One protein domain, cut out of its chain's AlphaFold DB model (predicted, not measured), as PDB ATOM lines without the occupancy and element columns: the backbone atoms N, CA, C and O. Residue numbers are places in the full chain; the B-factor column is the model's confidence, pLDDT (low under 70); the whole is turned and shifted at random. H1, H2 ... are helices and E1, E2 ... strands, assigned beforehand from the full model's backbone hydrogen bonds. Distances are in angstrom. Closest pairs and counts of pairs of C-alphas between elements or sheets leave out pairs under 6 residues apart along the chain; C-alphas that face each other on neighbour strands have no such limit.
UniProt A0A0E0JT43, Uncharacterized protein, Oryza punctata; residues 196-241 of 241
ATOM      1  N   LEU A 196     185.938 186.475 209.122       55.09
ATOM      2  CA  LEU A 196     186.748 187.622 208.698       55.09
ATOM      3  C   LEU A 196     188.105 187.228 208.068       55.09
ATOM      4  O   LEU A 196     189.003 188.062 207.945       55.09
ATOM      5  N   GLY A 197     188.268 185.968 207.637       57.03
ATOM      6  CA  GLY A 197     189.504 185.448 207.025       57.03
ATOM      7  C   GLY A 197     190.583 184.987 208.024       57.03
ATOM      8  O   GLY A 197     190.397 185.045 209.234       57.03
ATOM      9  N   HIS A 198     191.735 184.522 207.518       56.88
ATOM     10  CA  HIS A 198     192.804 183.851 208.294       56.88
ATOM     11  C   HIS A 198     193.412 184.655 209.465       56.88
ATOM     12  O   HIS A 198     194.145 184.083 210.268       56.88
ATOM     13  N   MET A 199     193.147 185.960 209.563       53.72
ATOM     14  CA  MET A 199     193.662 186.827 210.634       53.72
ATOM     15  C   MET A 199     192.778 186.862 211.891       53.72
ATOM     16  O   MET A 199     193.233 187.291 212.953       53.72
ATOM     17  N   PHE A 200     191.526 186.420 211.788       60.59
ATOM     18  CA  PHE A 200     190.545 186.499 212.863       60.59
ATOM     19  C   PHE A 200     190.013 185.096 213.129       60.59
ATOM     20  O   PHE A 200     189.052 184.648 212.509       60.59
ATOM     21  N   PHE A 201     190.703 184.384 214.022       66.19
ATOM     22  CA  PHE A 201     190.188 183.141 214.588       66.19
ATOM     23  C   PHE A 201     189.066 183.476 215.595       66.19
ATOM     24  O   PHE A 201     188.497 184.564 215.569       66.19
ATOM     25  N   ASN A 202     188.771 182.583 216.538       74.25
ATOM     26  CA  ASN A 202     187.749 182.815 217.567       74.25
ATOM     27  C   ASN A 202     188.004 184.050 218.458       74.25
ATOM     28  O   ASN A 202     187.064 184.581 219.039       74.25
ATOM     29  N   TYR A 203     189.259 184.491 218.593       79.56
ATOM     30  CA  TYR A 203     189.630 185.792 219.154       79.56
ATOM     31  C   TYR A 203     191.039 186.186 218.674       79.56
ATOM     32  O   TYR A 203     191.876 185.310 218.446       79.56
ATOM     33  N   SER A 204     191.303 187.490 218.539       84.12
ATOM     34  CA  SER A 204     192.603 188.046 218.133       84.12
ATOM     35  C   SER A 204     192.887 189.346 218.892       84.12
ATOM     36  O   SER A 204     191.981 190.151 219.089       84.12
ATOM     37  N   PHE A 205     194.147 189.578 219.269       87.12
ATOM     38  CA  PHE A 205     194.611 190.877 219.768       87.12
ATOM     39  C   PHE A 205     195.172 191.698 218.606       87.12
ATOM     40  O   PHE A 205     196.070 191.235 217.902       87.12
ATOM     41  N   ILE A 206     194.645 192.905 218.400       87.38
ATOM     42  CA  ILE A 206     195.091 193.815 217.340       87.38
ATOM     43  C   ILE A 206     195.889 194.935 217.996       87.38
ATOM     44  O   ILE A 206     195.339 195.723 218.758       87.38
ATOM     45  N   ASN A 207     197.186 194.988 217.706       89.00
ATOM     46  CA  ASN A 207     198.037 196.075 218.171       89.00
ATOM     47  C   ASN A 207     197.756 197.348 217.356       89.00
ATOM     48  O   ASN A 207     197.803 197.303 216.125       89.00
ATOM     49  N   VAL A 208     197.480 198.468 218.027       89.06
ATOM     50  CA  VAL A 208     197.225 199.777 217.401       89.06
ATOM     51  C   VAL A 208     198.379 200.714 217.745       89.06
ATOM     52  O   VAL A 208     198.328 201.441 218.730       89.06
ATOM     53  N   GLU A 209     199.442 200.672 216.941       86.56
ATOM     54  CA  GLU A 209     200.699 201.389 217.229       86.56
ATOM     55  C   GLU A 209     200.547 202.920 217.229       86.56
ATOM     56  O   GLU A 209     201.187 203.595 218.031       86.56
ATOM     57  N   ASP A 210     199.660 203.463 216.391       86.81
ATOM     58  CA  ASP A 210     199.434 204.910 216.246       86.81
ATOM     59  C   ASP A 210     198.308 205.452 217.152       86.81
ATOM     60  O   ASP A 210     197.827 206.573 216.971       86.81
ATOM     61  N   GLY A 211     197.836 204.647 218.108       85.50
ATOM     62  CA  GLY A 211     196.780 205.029 219.037       85.50
ATOM     63  C   GLY A 211     197.247 206.087 220.038       85.50
ATOM     64  O   GLY A 211     198.212 205.869 220.766       85.50
ATOM     65  N   ILE A 212     196.545 207.221 220.110       90.00
ATOM     66  CA  ILE A 212     196.800 208.269 221.108       90.00
ATOM     67  C   ILE A 212     195.551 208.436 221.970       90.00
ATOM     68  O   ILE A 212     194.453 208.656 221.451       90.00
ATOM     69  N   GLU A 213     195.723 208.355 223.289       93.56
ATOM     70  CA  GLU A 213     194.658 208.644 224.245       93.56
ATOM     71  C   GLU A 213     194.427 210.157 224.377       93.56
ATOM     72  O   GLU A 213     195.332 210.934 224.681       93.56
ATOM     73  N   GLU A 214     193.180 210.577 224.182       92.94
ATOM     74  CA  GLU A 214     192.702 211.939 224.397       92.94
ATOM     75  C   GLU A 214     191.808 211.985 225.646       92.94
ATOM     76  O   GLU A 214     190.806 211.271 225.734       92.94
ATOM     77  N   GLN A 215     192.124 212.867 226.598       91.12
ATOM     78  CA  GLN A 215     191.306 213.080 227.796       91.12
ATOM     79  C   GLN A 215     190.067 213.937 227.474       91.12
ATOM     80  O   GLN A 215     190.186 215.073 227.011       91.12
ATOM     81  N   ILE A 216     188.873 213.438 227.802       84.75
ATOM     82  CA  ILE A 216     187.606 214.182 227.798       84.75
ATOM     83  C   ILE A 216     187.050 214.212 229.223       84.75
ATOM     84  O   ILE A 216     186.462 213.245 229.714       84.75
ATOM     85  N   GLY A 217     187.211 215.350 229.900       84.31
ATOM     86  CA  GLY A 217     186.785 215.500 231.290       84.31
ATOM     87  C   GLY A 217     187.518 214.505 232.192       84.31
ATOM     88  O   GLY A 217     188.727 214.616 232.381       84.31
ATOM     89  N   ARG A 218     186.790 213.527 232.742       80.62
ATOM     90  CA  ARG A 218     187.342 212.445 233.581       80.62
ATOM     91  C   ARG A 218     187.531 211.110 232.852       80.62
ATOM     92  O   ARG A 218     187.998 210.167 233.477       80.62
ATOM     93  N   SER A 219     187.176 211.029 231.573       85.81
ATOM     94  CA  SER A 219     187.327 209.826 230.749       85.81
ATOM     95  C   SER A 219     188.416 210.023 229.698       85.81
ATOM     96  O   SER A 219     188.771 211.156 229.373       85.81
ATOM     97  N   THR A 220     188.898 208.932 229.119       92.12
ATOM     98  CA  THR A 220     189.766 208.929 227.936       92.12
ATOM     99  C   THR A 220     189.011 208.395 226.718       92.12
ATOM    100  O   THR A 220     187.959 207.762 226.848       92.12
ATOM    101  N   LYS A 221     189.523 208.682 225.521       93.50
ATOM    102  CA  LYS A 221     189.135 208.026 224.263       93.50
ATOM    103  C   LYS A 221     190.358 207.872 223.358       93.50
ATOM    104  O   LYS A 221     191.276 208.681 223.434       93.50
ATOM    105  N   ASN A 222     190.330 206.910 222.442       94.75
ATOM    106  CA  ASN A 222     191.341 206.758 221.394       94.75
ATOM    107  C   ASN A 222     190.653 206.724 220.022       94.75
ATOM    108  O   ASN A 222     189.913 205.794 219.706       94.75
ATOM    109  N   MET A 223     190.869 207.756 219.201       93.94
ATOM    110  CA  MET A 223     190.168 207.880 217.916       93.94
ATOM    111  C   MET A 223     190.594 206.821 216.892       93.94
ATOM    112  O   MET A 223     189.778 206.437 216.054       93.94
ATOM    113  N   VAL A 224     191.833 206.327 216.958       93.25
ATOM    114  CA  VAL A 224     192.324 205.290 216.036       93.25
ATOM    115  C   VAL A 224     191.655 203.950 216.346       93.25
ATOM    116  O   VAL A 224     191.157 203.285 215.437       93.25
ATOM    117  N   GLU A 225     191.547 203.600 217.631       94.06
ATOM    118  CA  GLU A 225     190.803 202.416 218.077       94.06
ATOM    119  C   GLU A 225     189.321 202.492 217.704       94.06
ATOM    120  O   GLU A 225     188.759 201.499 217.248       94.06
ATOM    121  N   VAL A 226     188.693 203.668 217.819       92.69
ATOM    122  CA  VAL A 226     187.288 203.868 217.420       92.69
ATOM    123  C   VAL A 226     187.082 203.569 215.933       92.69
ATOM    124  O   VAL A 226     186.144 202.855 215.574       92.69
ATOM    125  N   VAL A 227     187.954 204.084 215.060       93.62
ATOM    126  CA  VAL A 227     187.872 203.837 213.609       93.62
ATOM    127  C   VAL A 227     188.077 202.352 213.298       93.62
ATOM    128  O   VAL A 227     187.350 201.782 212.483       93.62
ATOM    129  N   LEU A 228     189.036 201.704 213.961       91.12
ATOM    130  CA  LEU A 228     189.275 200.269 213.816       91.12
ATOM    131  C   LEU A 228     188.067 199.441 214.280       91.12
ATOM    132  O   LEU A 228     187.616 198.564 213.542       91.12
ATOM    133  N   ALA A 229     187.519 199.736 215.458       91.81
ATOM    134  CA  ALA A 229     186.349 199.058 216.007       91.81
ATOM    135  C   ALA A 229     185.137 199.197 215.075       91.81
ATOM    136  O   ALA A 229     184.480 198.202 214.777       91.81
ATOM    137  N   ALA A 230     184.892 200.396 214.536       92.88
ATOM    138  CA  ALA A 230     183.825 200.629 213.566       92.88
ATOM    139  C   ALA A 230     183.997 199.777 212.294       92.88
ATOM    140  O   ALA A 230     183.034 199.174 211.823       92.88
ATOM    141  N   ASN A 231     185.224 199.667 211.772       89.75
ATOM    142  CA  ASN A 231     185.520 198.819 210.613       89.75
ATOM    143  C   ASN A 231     185.307 197.326 210.905       89.75
ATOM    144  O   ASN A 231     184.805 196.603 210.045       89.75
ATOM    145  N   ILE A 232     185.680 196.849 212.097       87.38
ATOM    146  CA  ILE A 232     185.451 195.454 212.504       87.38
ATOM    147  C   ILE A 232     183.951 195.176 212.590       87.38
ATOM    148  O   ILE A 232     183.486 194.204 212.001       87.38
ATOM    149  N   VAL A 233     183.190 196.048 213.257       89.06
ATOM    150  CA  VAL A 233     181.730 195.915 213.385       89.06
ATOM    151  C   VAL A 233     181.055 195.893 212.014       89.06
ATOM    152  O   VAL A 233     180.213 195.033 211.777       89.06
ATOM    153  N   ALA A 234     181.456 196.777 211.094       87.44
ATOM    154  CA  ALA A 234     180.922 196.794 209.733       87.44
ATOM    155  C   ALA A 234     181.166 195.463 209.004       87.44
ATOM    156  O   ALA A 234     180.239 194.899 208.434       87.44
ATOM    157  N   ARG A 235     182.385 194.911 209.085       83.25
ATOM    158  CA  ARG A 235     182.701 193.623 208.449       83.25
ATOM    159  C   ARG A 235     181.975 192.444 209.085       83.25
ATOM    160  O   ARG A 235     181.596 191.528 208.370       83.25
ATOM    161  N   VAL A 236     181.795 192.445 210.407       81.88
ATOM    162  CA  VAL A 236     181.002 191.410 211.093       81.88
ATOM    163  C   VAL A 236     179.551 191.473 210.627       81.88
ATOM    164  O   VAL A 236     178.982 190.436 210.310       81.88
ATOM    165  N   ALA A 237     178.980 192.675 210.515       82.81
ATOM    166  CA  ALA A 237     177.620 192.862 210.016       82.81
ATOM    167  C   ALA A 237     177.453 192.436 208.545       82.81
ATOM    168  O   ALA A 237     176.392 191.951 208.173       82.81
ATOM    169  N   GLU A 238     178.481 192.599 207.709       80.69
ATOM    170  CA  GLU A 238     178.489 192.113 206.318       80.69
ATOM    171  C   GLU A 238     178.683 190.591 206.204       80.69
ATOM    172  O   GLU A 238     178.300 189.997 205.197       80.69
ATOM    173  N   ALA A 239     179.308 189.968 207.206       69.81
ATOM    174  CA  ALA A 239     179.642 188.546 207.228       69.81
ATOM    175  C   ALA A 239     178.568 187.664 207.894       69.81
ATOM    176  O   ALA A 239     178.726 186.443 207.888       69.81
ATOM    177  N   ASP A 240     177.510 188.260 208.451       58.12
ATOM    178  CA  ASP A 240     176.343 187.566 209.007       58.12
ATOM    179  C   ASP A 240     175.321 187.316 207.865       58.12
ATOM    180  O   ASP A 240     174.753 188.283 207.346       58.12
ATOM    181  N   PRO A 241     175.154 186.070 207.369       53.12
ATOM    182  CA  PRO A 241     174.287 185.753 206.228       53.12
ATOM    183  C   PRO A 241     172.782 185.777 206.535       53.12
ATOM    184  O   PRO A 241     172.376 185.413 207.662       53.12
TER     185      PRO A 241
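This is residues 196 to 241 of the 241 residues of an uncharacterized protein of Oryza punctata (UniProt A0A0E0JT43). A small two-stranded hairpin, E1 and E2, sits at one end of a single long helix, H1, and a long unnamed stretch, residues 196 to 212, runs from near the helix's far end to the hairpin as a loose arm, with residues 197 to 205 standing free. The model is an open, narrow shape with few contacts. The printed part has 46 residues, with two named strands and one named helix in the order E1, E2, H1; the sheet, order E1 - E2, is antiparallel and the class is mixed, helices and strands. The whole is loose, with a radius of gyration of the C-alphas of 13.3 A, and spans 41 by 20 by 15 A, only just a rod.

Strands E1, residues 213 to 216, and E2, residues 219 to 222, form a hairpin, antiparallel at 142 degrees between their directions. C-alphas 215 and 220 face each other at 4.4 A. N 214 and O 221, at 2.8 A, and N 219 and O 216, at 3.0 A, are within hydrogen-bond range. Helix H1, residues 223 to 239, follows E2 by a tight link with no residue between them. The closest C-alphas of E1 and H1 are those of Glu 213 and Met 223, 7.8 A apart. In H1 every O i to N i+4 pair is within hydrogen-bond range.

E1 begins at C-alpha 213 (194.658, 208.644, 224.245) and is 9.6 A long. E2 is 10.6 A long. H1 is 24.5 A long and ends at C-alpha 239 (179.642, 188.546, 207.228).

The two C-alphas farthest apart, those of Gly 217 and Pro 241, are 40.9 A apart. The printed part has no cut and ends at the chain's last residue. The links E1 to E2 and E2 to H1 are tight. Mean pLDDT of the printed part is 82.4, and it is under 70 at residues 196 to 201 and 239 to 241.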